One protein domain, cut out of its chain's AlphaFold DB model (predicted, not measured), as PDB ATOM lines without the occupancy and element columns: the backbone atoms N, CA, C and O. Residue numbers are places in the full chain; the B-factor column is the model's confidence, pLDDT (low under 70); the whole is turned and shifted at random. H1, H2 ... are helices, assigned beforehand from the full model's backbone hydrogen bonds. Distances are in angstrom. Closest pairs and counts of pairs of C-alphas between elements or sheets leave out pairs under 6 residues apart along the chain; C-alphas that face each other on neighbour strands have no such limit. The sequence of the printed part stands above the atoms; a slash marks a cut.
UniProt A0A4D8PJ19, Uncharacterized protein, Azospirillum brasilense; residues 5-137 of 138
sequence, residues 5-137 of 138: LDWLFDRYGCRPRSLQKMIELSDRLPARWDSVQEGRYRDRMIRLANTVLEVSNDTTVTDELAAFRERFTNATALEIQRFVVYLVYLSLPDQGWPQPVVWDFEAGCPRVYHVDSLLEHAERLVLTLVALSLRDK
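AT A GLANCE: This is residues 5 to 137 of the 138 residues of an uncharacterized protein of Azospirillum brasilense (UniProt A0A4D8PJ19). H3, the longest helix, and H2 form a hairpin crossed by H5, with H1 and H4 together at one end. H6 follows a long loop, and residues 130 to 137 stick out. All helix, 133 printed residues with helices H1 to H6 in order and no named strand; compact, radius of gyration of the C-alphas 15.7 A, spans 47 by 40 by 27 A.

IN THESE COORDINATES: H3 is residues 35 to 56, 30.3 A; H2 16 to 28; H5 74 to 90; H1 5 to 13, from C-alpha (44.110, 11.407, -42.457); H4 64 to 71; H6 115 to 135, 29.7 A, to C-alpha (9.560, 21.118, -51.660).

HOW THE PARTS SIT: H2 and H3 touch, shallow tilt 16 degrees, closest C-alphas Pro 16 and Leu 53, 5.8 A. H3 touches H5, steep tilt 53 degrees, closest Met 45 and Phe 83, 6.6 A. H4 touches H1, closest Leu 5 and Arg 69, 6.6 A. H6 is close but not clearly touching H5. Each helix has every O i to N i+4 pair within hydrogen-bond range.

THE WHOLE: The printed part has no cut. Thr 62 and Gln 95 have the farthest C-alphas, 47.3 A. The H5 to H6 link is long. Residues 93 to 105 and 107 to 137 have pLDDT under 70.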
ATOM      1  N   LEU A   5      44.269  12.304 -43.598       88.75
ATOM      2  CA  LEU A   5      44.110  11.407 -42.457       88.75
ATOM      3  C   LEU A   5      43.327  12.065 -41.329       88.75
ATOM      4  O   LEU A   5      42.482  11.402 -40.732       88.75
ATOM      5  N   ASP A   6      43.531  13.361 -41.104       87.75
ATOM      6  CA  ASP A   6      42.761  14.119 -40.116       87.75
ATOM      7  C   ASP A   6      41.289  14.199 -40.520       87.75
ATOM      8  O   ASP A   6      40.408  13.939 -39.706       87.75
ATOM      9  N   TRP A   7      41.002  14.424 -41.807       87.94
ATOM     10  CA  TRP A   7      39.635  14.336 -42.326       87.94
ATOM     11  C   TRP A   7      39.015  12.955 -42.082       87.94
ATOM     12  O   TRP A   7      37.852  12.858 -41.684       87.94
ATOM     13  N   LEU A   8      39.770  11.882 -42.337       88.50
ATOM     14  CA  LEU A   8      39.276  10.515 -42.189       88.50
ATOM     15  C   LEU A   8      38.986  10.196 -40.714       88.50
ATOM     16  O   LEU A   8      37.940   9.619 -40.404       88.50
ATOM     17  N   PHE A   9      39.872  10.628 -39.817       90.44
ATOM     18  CA  PHE A   9      39.705  10.494 -38.375       90.44
ATOM     19  C   PHE A   9      38.503  11.297 -37.860       90.44
ATOM     20  O   PHE A   9      37.589  10.724 -37.264       90.44
ATOM     21  N   ASP A  10      38.430  12.591 -38.176       87.56
ATOM     22  CA  ASP A  10      37.349  13.483 -37.738       87.56
ATOM     23  C   ASP A  10      35.968  12.974 -38.173       87.56
ATOM     24  O   ASP A  10      34.962  13.106 -37.461       87.56
ATOM     25  N   ARG A  11      35.892  12.407 -39.383       84.81
ATOM     26  CA  ARG A  11      34.631  11.955 -39.976       84.81
ATOM     27  C   ARG A  11      34.228  10.557 -39.543       84.81
ATOM     28  O   ARG A  11      33.023  10.335 -39.405       84.81
ATOM     29  N   TYR A  12      35.175   9.638 -39.361       88.00
ATOM     30  CA  TYR A  12      34.864   8.222 -39.155       88.00
ATOM     31  C   TYR A  12      35.565   7.585 -37.961       88.00
ATOM     32  O   TYR A  12      34.943   6.718 -37.351       88.00
ATOM     33  N   GLY A  13      36.751   8.060 -37.573       83.88
ATOM     34  CA  GLY A  13      37.410   7.680 -36.318       83.88
ATOM     35  C   GLY A  13      36.518   7.981 -35.113       83.88
ATOM     36  O   GLY A  13      36.122   7.079 -34.387       83.88
ATOM     37  N   CYS A  14      36.049   9.226 -34.985       80.06
ATOM     38  CA  CYS A  14      35.150   9.615 -33.889       80.06
ATOM     39  C   CYS A  14      33.663   9.281 -34.139       80.06
ATOM     40  O   CYS A  14      32.806   9.542 -33.290       80.06
ATOM     41  N   ARG A  15      33.298   8.792 -35.335       81.94
ATOM     42  CA  ARG A  15      31.894   8.538 -35.731       81.94
ATOM     43  C   ARG A  15      31.745   7.233 -36.529       81.94
ATOM     44  O   ARG A  15      31.208   7.260 -37.645       81.94
ATOM     45  N   PRO A  16      32.111   6.074 -35.957       86.38
ATOM     46  CA  PRO A  16      32.110   4.785 -36.662       86.38
ATOM     47  C   PRO A  16      30.737   4.402 -37.237       86.38
ATOM     48  O   PRO A  16      30.640   3.800 -38.307       86.38
ATOM     49  N   ARG A  17      29.643   4.836 -36.596       87.56
ATOM     50  CA  ARG A  17      28.269   4.623 -37.092       87.56
ATOM     51  C   ARG A  17      28.008   5.238 -38.470       87.56
ATOM     52  O   ARG A  17      27.198   4.711 -39.229       87.56
ATOM     53  N   SER A  18      28.647   6.359 -38.804       83.88
ATOM     54  CA  SER A  18      28.501   6.980 -40.130       83.88
ATOM     55  C   SER A  18      29.147   6.120 -41.215       83.88
ATOM     56  O   SER A  18      28.608   6.012 -42.315       83.88
ATOM     57  N   LEU A  19      30.266   5.471 -40.887       88.81
ATOM     58  CA  LEU A  19      30.971   4.557 -41.777       88.81
ATOM     59  C   LEU A  19      30.182   3.252 -41.983       88.81
ATOM     60  O   LEU A  19      30.051   2.793 -43.114       88.81
ATOM     61  N   GLN A  20      29.558   2.718 -40.925       89.12
ATOM     62  CA  GLN A  20      28.628   1.579 -41.022       89.12
ATOM     63  C   GLN A  20      27.473   1.861 -41.990       89.12
ATOM     64  O   GLN A  20      27.220   1.079 -42.901       89.12
ATOM     65  N   LYS A  21      26.821   3.023 -41.864       88.19
ATOM     66  CA  LYS A  21      25.738   3.427 -42.777       88.19
ATOM     67  C   LYS A  21      26.192   3.538 -44.229       88.19
ATOM     68  O   LYS A  21      25.408   3.270 -45.131       88.19
ATOM     69  N   MET A  22      27.433   3.960 -44.460       90.12
ATOM     70  CA  MET A  22      28.009   4.044 -45.799       90.12
ATOM     71  C   MET A  22      28.183   2.649 -46.421       90.12
ATOM     72  O   MET A  22      27.841   2.459 -47.586       90.12
ATOM     73  N   ILE A  23      28.643   1.671 -45.635       91.81
ATOM     74  CA  ILE A  23      28.731   0.264 -46.051       91.81
ATOM     75  C   ILE A  23      27.331  -0.276 -46.375       91.81
ATOM     76  O   ILE A  23      27.103  -0.751 -47.484       91.81
ATOM     77  N   GLU A  24      26.359  -0.101 -45.477       90.19
ATOM     78  CA  GLU A  24      24.970  -0.534 -45.709       90.19
ATOM     79  C   GLU A  24      24.340   0.115 -46.949       90.19
ATOM     80  O   GLU A  24      23.605  -0.526 -47.701       90.19
ATOM     81  N   LEU A  25      24.603   1.408 -47.164       86.00
ATOM     82  CA  LEU A  25      24.129   2.131 -48.338       86.00
ATOM     83  C   LEU A  25      24.727   1.534 -49.613       86.00
ATOM     84  O   LEU A  25      24.016   1.380 -50.604       86.00
ATOM     85  N   SER A  26      26.005   1.159 -49.572       87.06
ATOM     86  CA  SER A  26      26.662   0.523 -50.705       87.06
ATOM     87  C   SER A  26      26.010  -0.793 -51.097       87.06
ATOM     88  O   SER A  26      25.887  -1.030 -52.285       87.06
ATOM     89  N   ASP A  27      25.492  -1.591 -50.166       87.06
ATOM     90  CA  ASP A  27      24.811  -2.851 -50.501       87.06
ATOM     91  C   ASP A  27      23.426  -2.634 -51.123       87.06
ATOM     92  O   ASP A  27      22.957  -3.439 -51.927       87.06
ATOM     93  N   ARG A  28      22.755  -1.534 -50.767       85.75
ATOM     94  CA  ARG A  28      21.384  -1.239 -51.213       85.75
ATOM     95  C   ARG A  28      21.318  -0.565 -52.576       85.75
ATOM     96  O   ARG A  28      20.286  -0.648 -53.241       85.75
ATOM     97  N   LEU A  29      22.370   0.149 -52.972       83.94
ATOM     98  CA  LEU A  29      22.374   0.894 -54.225       83.94
ATOM     99  C   LEU A  29      22.609  -0.043 -55.419       83.94
ATOM    100  O   LEU A  29      23.572  -0.819 -55.407       83.94
ATOM    101  N   PRO A  30      21.766   0.013 -56.466       80.94
ATOM    102  CA  PRO A  30      21.932  -0.842 -57.633       80.94
ATOM    103  C   PRO A  30      23.213  -0.484 -58.381       80.94
ATOM    104  O   PRO A  30      23.629   0.677 -58.389       80.94
ATOM    105  N   ALA A  31      23.809  -1.480 -59.037       77.12
ATOM    106  CA  ALA A  31      24.865  -1.213 -60.000       77.12
ATOM    107  C   ALA A  31      24.314  -0.394 -61.168       77.12
ATOM    108  O   ALA A  31      23.213  -0.666 -61.658       77.12
ATOM    109  N   ARG A  32      25.053   0.633 -61.585       71.56
ATOM    110  CA  ARG A  32      24.619   1.559 -62.645       71.56
ATOM    111  C   ARG A  32      25.334   1.303 -63.970       71.56
ATOM    112  O   ARG A  32      24.865   1.777 -65.000       71.56
ATOM    113  N   TRP A  33      26.437   0.558 -63.961       70.88
ATOM    114  CA  TRP A  33      27.151   0.125 -65.165       70.88
ATOM    115  C   TRP A  33      27.607  -1.333 -65.021       70.88
ATOM    116  O   TRP A  33      26.936  -2.108 -64.345       70.88
ATOM    117  N   ASP A  34      28.695  -1.726 -65.698       78.88
ATOM    118  CA  ASP A  34      29.298  -3.064 -65.625       78.88
ATOM    119  C   ASP A  34      29.325  -3.596 -64.182       78.88
ATOM    120  O   ASP A  34      30.139  -3.189 -63.348       78.88
ATOM    121  N   SER A  35      28.420  -4.538 -63.909       79.50
ATOM    122  CA  SER A  35      28.176  -5.066 -62.571       79.50
ATOM    123  C   SER A  35      29.357  -5.867 -62.027       79.50
ATOM    124  O   SER A  35      29.505  -5.989 -60.812       79.50
ATOM    125  N   VAL A  36      30.232  -6.380 -62.898       82.62
ATOM    126  CA  VAL A  36      31.417  -7.144 -62.500       82.62
ATOM    127  C   VAL A  36      32.514  -6.201 -62.024       82.62
ATOM    128  O   VAL A  36      33.089  -6.415 -60.956       82.62
ATOM    129  N   GLN A  37      32.821  -5.156 -62.797       77.12
ATOM    130  CA  GLN A  37      33.836  -4.175 -62.406       77.12
ATOM    131  C   GLN A  37      33.390  -3.362 -61.191       77.12
ATOM    132  O   GLN A  37      34.164  -3.184 -60.247       77.12
ATOM    133  N   GLU A  38      32.135  -2.916 -61.195       81.38
ATOM    134  CA  GLU A  38      31.558  -2.166 -60.087       81.38
ATOM    135  C   GLU A  38      31.518  -3.014 -58.807       81.38
ATOM    136  O   GLU A  38      31.948  -2.547 -57.753       81.38
ATOM    137  N   GLY A  39      31.106  -4.285 -58.904       83.75
ATOM    138  CA  GLY A  39      31.112  -5.222 -57.780       83.75
ATOM    139  C   GLY A  39      32.503  -5.392 -57.167       83.75
ATOM    140  O   GLY A  39      32.671  -5.239 -55.961       83.75
ATOM    141  N   ARG A  40      33.542  -5.586 -57.993       86.75
ATOM    142  CA  ARG A  40      34.934  -5.700 -57.510       86.75
ATOM    143  C   ARG A  40      35.413  -4.446 -56.778       86.75
ATOM    144  O   ARG A  40      36.106  -4.558 -55.764       86.75
ATOM    145  N   TYR A  41      35.083  -3.262 -57.296       86.62
ATOM    146  CA  TYR A  41      35.423  -1.996 -56.647       86.62
ATOM    147  C   TYR A  41      34.670  -1.832 -55.325       86.62
ATOM    148  O   TYR A  41      35.291  -1.538 -54.305       86.62
ATOM    149  N   ARG A  42      33.360  -2.098 -55.321       89.06
ATOM    150  CA  ARG A  42      32.511  -2.048 -54.126       89.06
ATOM    151  C   ARG A  42      33.041  -2.976 -53.034       89.06
ATOM    152  O   ARG A  42      33.282  -2.514 -51.924       89.06
ATOM    153  N   ASP A  43      33.361  -4.222 -53.371       92.31
ATOM    154  CA  ASP A  43      33.952  -5.191 -52.442       92.31
ATOM    155  C   ASP A  43      35.285  -4.702 -51.856       92.31
ATOM    156  O   ASP A  43      35.557  -4.868 -50.664       92.31
ATOM    157  N   ARG A  44      36.141  -4.091 -52.686       93.00
ATOM    158  CA  ARG A  44      37.414  -3.505 -52.235       93.00
ATOM    159  C   ARG A  44      37.178  -2.366 -51.248       93.00
ATOM    160  O   ARG A  44      37.855  -2.313 -50.222       93.00
ATOM    161  N   MET A  45      36.225  -1.485 -51.542       92.62
ATOM    162  CA  MET A  45      35.917  -0.337 -50.695       92.62
ATOM    163  C   MET A  45      35.238  -0.733 -49.388       92.62
ATOM    164  O   MET A  45      35.588  -0.179 -48.350       92.62
ATOM    165  N   ILE A  46      34.347  -1.727 -49.406       93.44
ATOM    166  CA  ILE A  46      33.743  -2.290 -48.193       93.44
ATOM    167  C   ILE A  46      34.824  -2.899 -47.297       93.44
ATOM    168  O   ILE A  46      34.843  -2.619 -46.102       93.44
ATOM    169  N   ARG A  47      35.768  -3.674 -47.854       95.19
ATOM    170  CA  ARG A  47      36.904  -4.199 -47.074       95.19
ATOM    171  C   ARG A  47      37.717  -3.077 -46.432       95.19
ATOM    172  O   ARG A  47      37.992  -3.150 -45.241       95.19
ATOM    173  N   LEU A  48      38.048  -2.031 -47.192       94.06
ATOM    174  CA  LEU A  48      38.798  -0.891 -46.664       94.06
ATOM    175  C   LEU A  48      38.023  -0.152 -45.563       94.06
ATOM    176  O   LEU A  48      38.589   0.166 -44.520       94.06
ATOM    177  N   ALA A  49      36.728   0.095 -45.773       93.06
ATOM    178  CA  ALA A  49      35.861   0.740 -44.794       93.06
ATOM    179  C   ALA A  49      35.711  -0.106 -43.519       93.06
ATOM    180  O   ALA A  49      35.737   0.448 -42.425       93.06
ATOM    181  N   ASN A  50      35.632  -1.434 -43.632       94.94
ATOM    182  CA  ASN A  50      35.624  -2.327 -42.472       94.94
ATOM    183  C   ASN A  50      36.935  -2.259 -41.682       94.94
ATOM    184  O   ASN A  50      36.883  -2.176 -40.461       94.94
ATOM    185  N   THR A  51      38.095  -2.190 -42.340       93.56
ATOM    186  CA  THR A  51      39.373  -1.992 -41.631       93.56
ATOM    187  C   THR A  51      39.394  -0.671 -40.857       93.56
ATOM    188  O   THR A  51      39.848  -0.628 -39.716       93.56
ATOM    189  N   VAL A  52      38.869   0.412 -41.440       92.50
ATOM    190  CA  VAL A  52      38.724   1.695 -40.728       92.50
ATOM    191  C   VAL A  52      37.758   1.563 -39.551       92.50
ATOM    192  O   VAL A  52      38.039   2.071 -38.466       92.50
ATOM    193  N   LEU A  53      36.649   0.847 -39.733       93.06
ATOM    194  CA  LEU A  53      35.647   0.617 -38.697       93.06
ATOM    195  C   LEU A  53      36.189  -0.193 -37.513       93.06
ATOM    196  O   LEU A  53      35.838   0.106 -36.375       93.06
ATOM    197  N   GLU A  54      37.018  -1.205 -37.768       91.94
ATOM    198  CA  GLU A  54      37.669  -2.018 -36.733       91.94
ATOM    199  C   GLU A  54      38.515  -1.143 -35.809       91.94
ATOM    200  O   GLU A  54      38.311  -1.158 -34.599       91.94
ATOM    201  N   VAL A  55      39.388  -0.312 -36.386       89.56
ATOM    202  CA  VAL A  55      40.247   0.607 -35.623       89.56
ATOM    203  C   VAL A  55      39.417   1.663 -34.895       89.56
ATOM    204  O   VAL A  55      39.687   1.975 -33.743       89.56
ATOM    205  N   SER A  56      38.367   2.180 -35.536       87.81
ATOM    206  CA  SER A  56      37.495   3.210 -34.946       87.81
ATOM    207  C   SER A  56      36.614   2.685 -33.802       87.81
ATOM    208  O   SER A  56      36.057   3.475 -33.048       87.81
ATOM    209  N   ASN A  57      36.432   1.366 -33.690       89.19
ATOM    210  CA  ASN A  57      35.696   0.737 -32.588       89.19
ATOM    211  C   ASN A  57      36.624   0.171 -31.503       89.19
ATOM    212  O   ASN A  57      36.127  -0.405 -30.531       89.19
ATOM    213  N   ASP A  58      37.944   0.297 -31.653       86.75
ATOM    214  CA  ASP A  58      38.888  -0.194 -30.659       86.75
ATOM    215  C   ASP A  58      38.925   0.735 -29.438       86.75
ATOM    216  O   ASP A  58      39.681   1.699 -29.359       86.75
ATOM    217  N   THR A  59      38.098   0.407 -28.446       79.31
ATOM    218  CA  THR A  59      37.992   1.158 -27.184       79.31
ATOM    219  C   THR A  59      39.204   1.008 -26.256       79.31
ATOM    220  O   THR A  59      39.207   1.579 -25.167       79.31
ATOM    221  N   THR A  60      40.206   0.201 -26.625       83.00
ATOM    222  CA  THR A  60      41.389  -0.043 -25.783       83.00
ATOM    223  C   THR A  60      42.508   0.978 -26.008       83.00
ATOM    224  O   THR A  60      43.442   1.060 -25.207       83.00
ATOM    225  N   VAL A  61      42.402   1.791 -27.061       80.94
ATOM    226  CA  VAL A  61      43.396   2.796 -27.445       80.94
ATOM    227  C   VAL A  61      43.194   4.094 -26.658       80.94
ATOM    228  O   VAL A  61      42.095   4.631 -26.587       80.94
ATOM    229  N   THR A  62      44.270   4.624 -26.068       78.88
ATOM    230  CA  THR A  62      44.226   5.879 -25.286       78.88
ATOM    231  C   THR A  62      44.436   7.132 -26.146       78.88
ATOM    232  O   THR A  62      43.868   8.176 -25.840       78.88
ATOM    233  N   ASP A  63      45.228   7.036 -27.221       86.44
ATOM    234  CA  ASP A  63      45.410   8.096 -28.224       86.44
ATOM    235  C   ASP A  63      44.900   7.609 -29.585       86.44
ATOM    236  O   ASP A  63      45.625   7.004 -30.381       86.44
ATOM    237  N   GLU A  64      43.605   7.821 -29.812       83.56
ATOM    238  CA  GLU A  64      42.902   7.338 -31.001       83.56
ATOM    239  C   GLU A  64      43.480   7.942 -32.287       83.56
ATOM    240  O   GLU A  64      43.635   7.228 -33.274       83.56
ATOM    241  N   LEU A  65      43.851   9.229 -32.287       85.38
ATOM    242  CA  LEU A  65      44.365   9.909 -33.481       85.38
ATOM    243  C   LEU A  65      45.763   9.405 -33.857       85.38
ATOM    244  O   LEU A  65      46.038   9.193 -35.041       85.38
ATOM    245  N   ALA A  66      46.644   9.195 -32.874       87.38
ATOM    246  CA  ALA A  66      47.967   8.636 -33.131       87.38
ATOM    247  C   ALA A  66      47.870   7.212 -33.701       87.38
ATOM    248  O   ALA A  66      48.416   6.951 -34.773       87.38
ATOM    249  N   ALA A  67      47.097   6.329 -33.060       85.44
ATOM    250  CA  ALA A  67      46.893   4.961 -33.543       85.44
ATOM    251  C   ALA A  67      46.260   4.931 -34.943       85.44
ATOM    252  O   ALA A  67      46.632   4.124 -35.797       85.44
ATOM    253  N   PHE A  68      45.332   5.850 -35.216       88.62
ATOM    254  CA  PHE A  68      44.709   5.987 -36.525       88.62
ATOM    255  C   PHE A  68      45.725   6.374 -37.610       88.62
ATOM    256  O   PHE A  68      45.747   5.770 -38.684       88.62
ATOM    257  N   ARG A  69      46.603   7.342 -37.321       89.56
ATOM    258  CA  ARG A  69      47.673   7.785 -38.232       89.56
ATOM    259  C   ARG A  69      48.775   6.740 -38.417       89.56
ATOM    260  O   ARG A  69      49.373   6.685 -39.486       89.56
ATOM    261  N   GLU A  70      49.035   5.897 -37.423       90.81
ATOM    262  CA  GLU A  70      49.949   4.755 -37.563       90.81
ATOM    263  C   GLU A  70      49.369   3.659 -38.463       90.81
ATOM    264  O   GLU A  70      50.104   2.950 -39.156       90.81
ATOM    265  N   ARG A  71      48.041   3.505 -38.454       90.56
ATOM    266  CA  ARG A  71      47.363   2.406 -39.142       90.56
ATOM    267  C   ARG A  71      46.949   2.730 -40.570       90.56
ATOM    268  O   ARG A  71      46.868   1.818 -41.397       90.56
ATOM    269  N   PHE A  72      46.688   3.998 -40.866       93.62
ATOM    270  CA  PHE A  72      46.186   4.440 -42.161       93.62
ATOM    271  C   PHE A  72      47.132   5.407 -42.856       93.62
ATOM    272  O   PHE A  72      47.955   6.079 -42.248       93.62
ATOM    273  N   THR A  73      46.989   5.488 -44.177       92.44
ATOM    274  CA  THR A  73      47.783   6.389 -45.018       92.44
ATOM    275  C   THR A  73      46.894   7.419 -45.702       92.44
ATOM    276  O   THR A  73      45.685   7.214 -45.850       92.44
ATOM    277  N   ASN A  74      47.496   8.486 -46.232       88.19
ATOM    278  CA  ASN A  74      46.779   9.435 -47.088       88.19
ATOM    279  C   ASN A  74      46.092   8.735 -48.272       88.19
ATOM    280  O   ASN A  74      44.994   9.123 -48.657       88.19
ATOM    281  N   ALA A  75      46.678   7.661 -48.815       86.31
ATOM    282  CA  ALA A  75      46.046   6.877 -49.874       86.31
ATOM    283  C   ALA A  75      44.747   6.204 -49.398       86.31
ATOM    284  O   ALA A  75      43.748   6.233 -50.113       86.31
ATOM    285  N   THR A  76      44.732   5.661 -48.176       90.06
ATOM    286  CA  THR A  76      43.521   5.102 -47.555       90.06
ATOM    287  C   THR A  76      42.429   6.159 -47.422       90.06
ATOM    288  O   THR A  76      41.293   5.923 -47.832       90.06
ATOM    289  N   ALA A  77      42.778   7.336 -46.899       87.75
ATOM    290  CA  ALA A  77      41.835   8.439 -46.749       87.75
ATOM    291  C   ALA A  77      41.231   8.871 -48.090       87.75
ATOM    292  O   ALA A  77      40.012   9.006 -48.207       87.75
ATOM    293  N   LEU A  78      42.067   9.010 -49.119       84.38
ATOM    294  CA  LEU A  78      41.626   9.377 -50.463       84.38
ATOM    295  C   LEU A  78      40.717   8.312 -51.092       84.38
ATOM    296  O   LEU A  78      39.721   8.660 -51.723       84.38
ATOM    297  N   GLU A  79      41.007   7.021 -50.910       85.50
ATOM    298  CA  GLU A  79      40.123   5.951 -51.389       85.50
ATOM    299  C   GLU A  79      38.753   6.005 -50.694       85.50
ATOM    300  O   GLU A  79      37.728   5.951 -51.373       85.50
ATOM    301  N   ILE A  80      38.697   6.195 -49.369       88.12
ATOM    302  CA  ILE A  80      37.416   6.334 -48.651       88.12
ATOM    303  C   ILE A  80      36.634   7.565 -49.128       88.12
ATOM    304  O   ILE A  80      35.428   7.470 -49.347       88.12
ATOM    305  N   GLN A  81      37.300   8.697 -49.367       84.06
ATOM    306  CA  GLN A  81      36.656   9.875 -49.961       84.06
ATOM    307  C   GLN A  81      36.058   9.564 -51.340       84.06
ATOM    308  O   GLN A  81      34.913   9.930 -51.610       84.06
ATOM    309  N   ARG A  82      36.788   8.840 -52.201       80.38
ATOM    310  CA  ARG A  82      36.274   8.396 -53.510       80.38
ATOM    311  C   ARG A  82      35.041   7.516 -53.363       80.38
ATOM    312  O   ARG A  82      34.095   7.669 -54.132       80.38
ATOM    313  N   PHE A  83      35.021   6.642 -52.362       86.50
ATOM    314  CA  PHE A  83      33.868   5.787 -52.105       86.50
ATOM    315  C   PHE A  83      32.630   6.574 -51.672       86.50
ATOM    316  O   PHE A  83      31.544   6.305 -52.177       86.50
ATOM    317  N   VAL A  84      32.781   7.605 -50.833       83.88
ATOM    318  CA  VAL A  84      31.673   8.518 -50.489       83.88
ATOM    319  C   VAL A  84      31.086   9.157 -51.748       83.88
ATOM    320  O   VAL A  84      29.875   9.112 -51.953       83.88
ATOM    321  N   VAL A  85      31.939   9.714 -52.614       77.19
ATOM    322  CA  VAL A  85      31.507  10.351 -53.872       77.19
ATOM    323  C   VAL A  85      30.795   9.348 -54.781       77.19
ATOM    324  O   VAL A  85      29.741   9.652 -55.337       77.19
ATOM    325  N   TYR A  86      31.333   8.135 -54.890       78.44
ATOM    326  CA  TYR A  86      30.728   7.039 -55.641       78.44
ATOM    327  C   TYR A  86      29.318   6.685 -55.131       78.44
ATOM    328  O   TYR A  86      28.396   6.533 -55.931       78.44
ATOM    329  N   LEU A  87      29.099   6.619 -53.815       80.94
ATOM    330  CA  LEU A  87      27.776   6.317 -53.253       80.94
ATOM    331  C   LEU A  87      26.774   7.454 -53.437       80.94
ATOM    332  O   LEU A  87      25.599   7.197 -53.707       80.94
ATOM    333  N   VAL A  88      27.230   8.706 -53.329       76.81
ATOM    334  CA  VAL A  88      26.405   9.875 -53.666       76.81
ATOM    335  C   VAL A  88      25.943   9.768 -55.113       76.81
ATOM    336  O   VAL A  88      24.747   9.875 -55.360       76.81
ATOM    337  N   TYR A  89      26.858   9.475 -56.042       73.50
ATOM    338  CA  TYR A  89      26.542   9.297 -57.459       73.50
ATOM    339  C   TYR A  89      25.470   8.225 -57.690       73.50
ATOM    340  O   TYR A  89      24.457   8.494 -58.332       73.50
ATOM    341  N   LEU A  90      25.647   7.028 -57.123       75.12
ATOM    342  CA  LEU A  90      24.689   5.930 -57.283       75.12
ATOM    343  C   LEU A  90      23.277   6.268 -56.755       75.12
ATOM    344  O   LEU A  90      22.283   5.722 -57.249       75.12
ATOM    345  N   SER A  91      23.193   7.173 -55.774       75.38
ATOM    346  CA  SER A  91      21.953   7.591 -55.110       75.38
ATOM    347  C   SER A  91      21.142   8.642 -55.882       75.38
ATOM    348  O   SER A  91      20.026   8.956 -55.467       75.38
ATOM    349  N   LEU A  92      21.666   9.210 -56.975       71.62
ATOM    350  CA  LEU A  92      20.972  10.261 -57.728       71.62
ATOM    351  C   LEU A  92      19.893   9.688 -58.669       71.62
ATOM    352  O   LEU A  92      20.128   8.673 -59.336       71.62
ATOM    353  N   PRO A  93      18.710  10.327 -58.759       62.88
ATOM    354  CA  PRO A  93      17.736  10.055 -59.813       62.88
ATOM    355  C   PRO A  93      18.231  10.668 -61.138       62.88
ATOM    356  O   PRO A  93      18.713  11.797 -61.153       62.88
ATOM    357  N   ASP A  94      18.162   9.911 -62.234       63.94
ATOM    358  CA  ASP A  94      18.854  10.179 -63.505       63.94
ATOM    359  C   ASP A  94      18.719  11.611 -64.056       63.94
ATOM    360  O   ASP A  94      17.630  12.037 -64.431       63.94
ATOM    361  N   GLN A  95      19.862  12.284 -64.233       49.47
ATOM    362  CA  GLN A  95      20.296  12.961 -65.467       49.47
ATOM    363  C   GLN A  95      21.825  12.784 -65.511       49.47
ATOM    364  O   GLN A  95      22.472  12.998 -64.491       49.47
ATOM    365  N   GLY A  96      22.381  12.281 -66.623       60.53
ATOM    366  CA  GLY A  96      23.748  11.730 -66.714       60.53
ATOM    367  C   GLY A  96      24.878  12.551 -66.066       60.53
ATOM    368  O   GLY A  96      24.744  13.751 -65.864       60.53
ATOM    369  N   TRP A  97      25.989  11.864 -65.760       54.50
ATOM    370  CA  TRP A  97      27.230  12.352 -65.128       54.50
ATOM    371  C   TRP A  97      27.339  13.876 -64.921       54.50
ATOM    372  O   TRP A  97      27.496  14.609 -65.902       54.50
ATOM    373  N   PRO A  98      27.452  14.381 -63.681       51.09
ATOM    374  CA  PRO A  98      28.181  15.620 -63.497       51.09
ATOM    375  C   PRO A  98      29.656  15.338 -63.813       51.09
ATOM    376  O   PRO A  98      30.320  14.529 -63.156       51.09
ATOM    377  N   GLN A  99      30.181  16.016 -64.833       47.28
ATOM    378  CA  GLN A  99      31.619  16.256 -64.932       47.28
ATOM    379  C   GLN A  99      32.136  16.682 -63.538       47.28
ATOM    380  O   GLN A  99      31.477  17.502 -62.892       47.28
ATOM    381  N   PRO A 100      33.277  16.159 -63.051       49.72
ATOM    382  CA  PRO A 100      34.316  15.472 -63.814       49.72
ATOM    383  C   PRO A 100      34.479  13.967 -63.526       49.72
ATOM    384  O   PRO A 100      35.511  13.434 -63.924       49.72
ATOM    385  N   VAL A 101      33.564  13.266 -62.827       53.81
ATOM    386  CA  VAL A 101      33.753  11.818 -62.543       53.81
ATOM    387  C   VAL A 101      33.941  11.064 -63.865       53.81
ATOM    388  O   VAL A 101      33.180  11.266 -64.798       53.81
ATOM    389  N   VAL A 102      34.990  10.250 -63.985       63.38
ATOM    390  CA  VAL A 102      35.238   9.368 -65.141       63.38
ATOM    391  C   VAL A 102      35.708   8.034 -64.583       63.38
ATOM    392  O   VAL A 102      36.535   8.026 -63.676       63.38
ATOM    393  N   TRP A 103      35.189   6.911 -65.074       66.25
ATOM    394  CA  TRP A 103      35.699   5.592 -64.692       66.25
ATOM    395  C   TRP A 103      37.020   5.305 -65.410       66.25
ATOM    396  O   TRP A 103      37.108   5.421 -66.632       66.25
ATOM    397  N   ASP A 104      38.050   4.941 -64.653       69.81
ATOM    398  CA  ASP A 104      39.298   4.422 -65.191       69.81
ATOM    399  C   ASP A 104      39.161   2.908 -65.372       69.81
ATOM    400  O   ASP A 104      39.227   2.136 -64.413       69.81
ATOM    401  N   PHE A 105      38.939   2.485 -66.615       67.69
ATOM    402  CA  PHE A 105      38.805   1.070 -66.954       67.69
ATOM    403  C   PHE A 105      40.103   0.283 -66.741       67.69
ATOM    404  O   PHE A 105      40.041  -0.916 -66.480       67.69
ATOM    405  N   GLU A 106      41.261   0.937 -66.833       70.25
ATOM    406  CA  GLU A 106      42.566   0.308 -66.626       70.25
ATOM    407  C   GLU A 106      42.835   0.116 -65.129       70.25
ATOM    408  O   GLU A 106      43.234  -0.964 -64.695       70.25
ATOM    409  N   ALA A 107      42.536   1.136 -64.318       66.56
ATOM    410  CA  ALA A 107      42.712   1.080 -62.867       66.56
ATOM    411  C   ALA A 107      41.555   0.377 -62.124       66.56
ATOM    412  O   ALA A 107      41.675   0.060 -60.936       66.56
ATOM    413  N   GLY A 108      40.422   0.141 -62.796       64.31
ATOM    414  CA  GLY A 108      39.224  -0.459 -62.204       64.31
ATOM    415  C   GLY A 108      38.650   0.381 -61.060       64.31
ATOM    416  O   GLY A 108      38.245  -0.164 -60.028       64.31
ATOM    417  N   CYS A 109      38.698   1.708 -61.191       62.75
ATOM    418  CA  CYS A 109      38.194   2.643 -60.190       62.75
ATOM    419  C   CYS A 109      37.818   4.004 -60.808       62.75
ATOM    420  O   CYS A 109      38.192   4.298 -61.941       62.75
ATOM    421  N   PRO A 110      37.094   4.879 -60.089       63.72
ATOM    422  CA  PRO A 110      36.834   6.244 -60.550       63.72
ATOM    423  C   PRO A 110      38.124   7.098 -60.585       63.72
ATOM    424  O   PRO A 110      38.858   7.155 -59.600       63.72
ATOM    425  N   ARG A 111      38.380   7.814 -61.691       63.03
ATOM    426  CA  ARG A 111      39.636   8.527 -62.012       63.03
ATOM    427  C   ARG A 111      39.788   9.947 -61.446       63.03
ATOM    428  O   ARG A 111      40.773  10.611 -61.751       63.03
ATOM    429  N   VAL A 112      38.860  10.485 -60.658       58.78
ATOM    430  CA  VAL A 112      38.902  11.936 -60.395       58.78
ATOM    431  C   VAL A 112      39.813  12.374 -59.260       58.78
ATOM    432  O   VAL A 112      39.737  11.881 -58.135       58.78
ATOM    433  N   TYR A 113      40.594  13.407 -59.584       53.97
ATOM    434  CA  TYR A 113      41.381  14.244 -58.691       53.97
ATOM    435  C   TYR A 113      40.859  15.688 -58.751       53.97
ATOM    436  O   TYR A 113      41.008  16.348 -59.770       53.97
ATOM    437  N   HIS A 114      40.210  16.138 -57.672       47.47
ATOM    438  CA  HIS A 114      40.250  17.492 -57.089       47.47
ATOM    439  C   HIS A 114      39.251  17.526 -55.925       47.47
ATOM    440  O   HIS A 114      38.112  17.970 -56.040       47.47
ATOM    441  N   VAL A 115      39.697  16.955 -54.806       54.06
ATOM    442  CA  VAL A 115      38.892  16.642 -53.618       54.06
ATOM    443  C   VAL A 115      38.174  17.876 -53.040       54.06
ATOM    444  O   VAL A 115      37.044  17.738 -52.588       54.06
ATOM    445  N   ASP A 116      38.770  19.076 -53.108       51.41
ATOM    446  CA  ASP A 116      38.200  20.299 -52.503       51.41
ATOM    447  C   ASP A 116      36.911  20.717 -53.232       51.41
ATOM    448  O   ASP A 116      35.833  20.765 -52.642       51.41
ATOM    449  N   SER A 117      36.990  20.920 -54.549       50.00
ATOM    450  CA  SER A 117      35.849  21.347 -55.365       50.00
ATOM    451  C   SER A 117      34.743  20.287 -55.436       50.00
ATOM    452  O   SER A 117      33.581  20.617 -55.656       50.00
ATOM    453  N   LEU A 118      35.090  19.005 -55.262       53.28
ATOM    454  CA  LEU A 118      34.149  17.883 -55.305       53.28
ATOM    455  C   LEU A 118      33.438  17.628 -53.989       53.28
ATOM    456  O   LEU A 118      32.273  17.248 -54.029       53.28
ATOM    457  N   LEU A 119      34.090  17.850 -52.847       55.25
ATOM    458  CA  LEU A 119      33.395  17.873 -51.564       55.25
ATOM    459  C   LEU A 119      32.432  19.059 -51.518       55.25
ATOM    460  O   LEU A 119      31.273  18.861 -51.173       55.25
ATOM    461  N   GLU A 120      32.845  20.240 -51.987       53.47
ATOM    462  CA  GLU A 120      31.933  21.380 -52.140       53.47
ATOM    463  C   GLU A 120      30.789  21.082 -53.120       53.47
ATOM    464  O   GLU A 120      29.639  21.448 -52.870       53.47
ATOM    465  N   HIS A 121      31.069  20.405 -54.240       53.50
ATOM    466  CA  HIS A 121      30.035  20.015 -55.197       53.50
ATOM    467  C   HIS A 121      29.082  18.969 -54.608       53.50
ATOM    468  O   HIS A 121      27.872  19.121 -54.737       53.50
ATOM    469  N   ALA A 122      29.598  17.949 -53.922       55.56
ATOM    470  CA  ALA A 122      28.800  16.927 -53.254       55.56
ATOM    471  C   ALA A 122      27.958  17.530 -52.121       55.56
ATOM    472  O   ALA A 122      26.781  17.204 -52.003       55.56
ATOM    473  N   GLU A 123      28.508  18.461 -51.338       55.84
ATOM    474  CA  GLU A 123      27.764  19.208 -50.322       55.84
ATOM    475  C   GLU A 123      26.657  20.056 -50.956       55.84
ATOM    476  O   GLU A 123      25.504  19.973 -50.530       55.84
ATOM    477  N   ARG A 124      26.946  20.806 -52.029       54.28
ATOM    478  CA  ARG A 124      25.924  21.566 -52.775       54.28
ATOM    479  C   ARG A 124      24.845  20.663 -53.365       54.28
ATOM    480  O   ARG A 124      23.669  21.025 -53.341       54.28
ATOM    481  N   LEU A 125      25.224  19.496 -53.874       56.22
ATOM    482  CA  LEU A 125      24.310  18.523 -54.460       56.22
ATOM    483  C   LEU A 125      23.392  17.922 -53.390       56.22
ATOM    484  O   LEU A 125      22.176  17.925 -53.561       56.22
ATOM    485  N   VAL A 126      23.948  17.498 -52.251       56.97
ATOM    486  CA  VAL A 126      23.180  17.011 -51.095       56.97
ATOM    487  C   VAL A 126      22.220  18.088 -50.592       56.97
ATOM    488  O   VAL A 126      21.035  17.807 -50.414       56.97
ATOM    489  N   LEU A 127      22.683  19.331 -50.427       53.44
ATOM    490  CA  LEU A 127      21.834  20.456 -50.019       53.44
ATOM    491  C   LEU A 127      20.700  20.722 -51.020       53.44
ATOM    492  O   LEU A 127      19.566  20.978 -50.614       53.44
ATOM    493  N   THR A 128      20.979  20.617 -52.320       51.97
ATOM    494  CA  THR A 128      19.977  20.795 -53.382       51.97
ATOM    495  C   THR A 128      18.927  19.686 -53.349       51.97
ATOM    496  O   THR A 128      17.734  19.972 -53.395       51.97
ATOM    497  N   LEU A 129      19.340  18.426 -53.202       53.06
ATOM    498  CA  LEU A 129      18.426  17.283 -53.111       53.06
ATOM    499  C   LEU A 129      17.553  17.344 -51.855       53.06
ATOM    500  O   LEU A 129      16.356  17.074 -51.928       53.06
ATOM    501  N   VAL A 130      18.119  17.753 -50.714       59.78
ATOM    502  CA  VAL A 130      17.351  18.003 -49.484       59.78
ATOM    503  C   VAL A 130      16.330  19.118 -49.710       59.78
ATOM    504  O   VAL A 130      15.167  18.962 -49.344       59.78
ATOM    505  N   ALA A 131      16.725  20.219 -50.354       51.75
ATOM    506  CA  ALA A 131      15.817  21.320 -50.660       51.75
ATOM    507  C   ALA A 131      14.673  20.902 -51.603       51.75
ATOM    508  O   ALA A 131      13.533  21.315 -51.392       51.75
ATOM    509  N   LEU A 132      14.954  20.068 -52.608       51.47
ATOM    510  CA  LEU A 132      13.944  19.513 -53.518       51.47
ATOM    511  C   LEU A 132      12.998  18.549 -52.790       51.47
ATOM    512  O   LEU A 132      11.785  18.716 -52.858       51.47
ATOM    513  N   SER A 133      13.535  17.630 -51.985       50.41
ATOM    514  CA  SER A 133      12.751  16.702 -51.156       50.41
ATOM    515  C   SER A 133      11.818  17.417 -50.169       50.41
ATOM    516  O   SER A 133      10.708  16.957 -49.904       50.41
ATOM    517  N   LEU A 134      12.252  18.553 -49.618       54.50
ATOM    518  CA  LEU A 134      11.429  19.393 -48.746       54.50
ATOM    519  C   LEU A 134      10.350  20.175 -49.511       54.50
ATOM    520  O   LEU A 134       9.323  20.504 -48.919       54.50
ATOM    521  N   ARG A 135      10.566  20.479 -50.798       50.28
ATOM    522  CA  ARG A 135       9.560  21.118 -51.660       50.28
ATOM    523  C   ARG A 135       8.473  20.142 -52.093       50.28
ATOM    524  O   ARG A 135       7.314  20.514 -52.027       50.28
ATOM    525  N   ASP A 136       8.835  18.909 -52.437       46.16
ATOM    526  CA  ASP A 136       7.877  17.873 -52.861       46.16
ATOM    527  C   ASP A 136       6.962  17.378 -51.722       46.16
ATOM    528  O   ASP A 136       5.990  16.666 -51.956       46.16
ATOM    529  N   LYS A 137       7.267  17.746 -50.470       48.03
ATOM    530  CA  LYS A 137       6.452  17.444 -49.281       48.03
ATOM    531  C   LYS A 137       5.493  18.576 -48.876       48.03
ATOM    532  O   LYS A 137       4.914  18.497 -47.791       48.03
TER     533      LYS A 137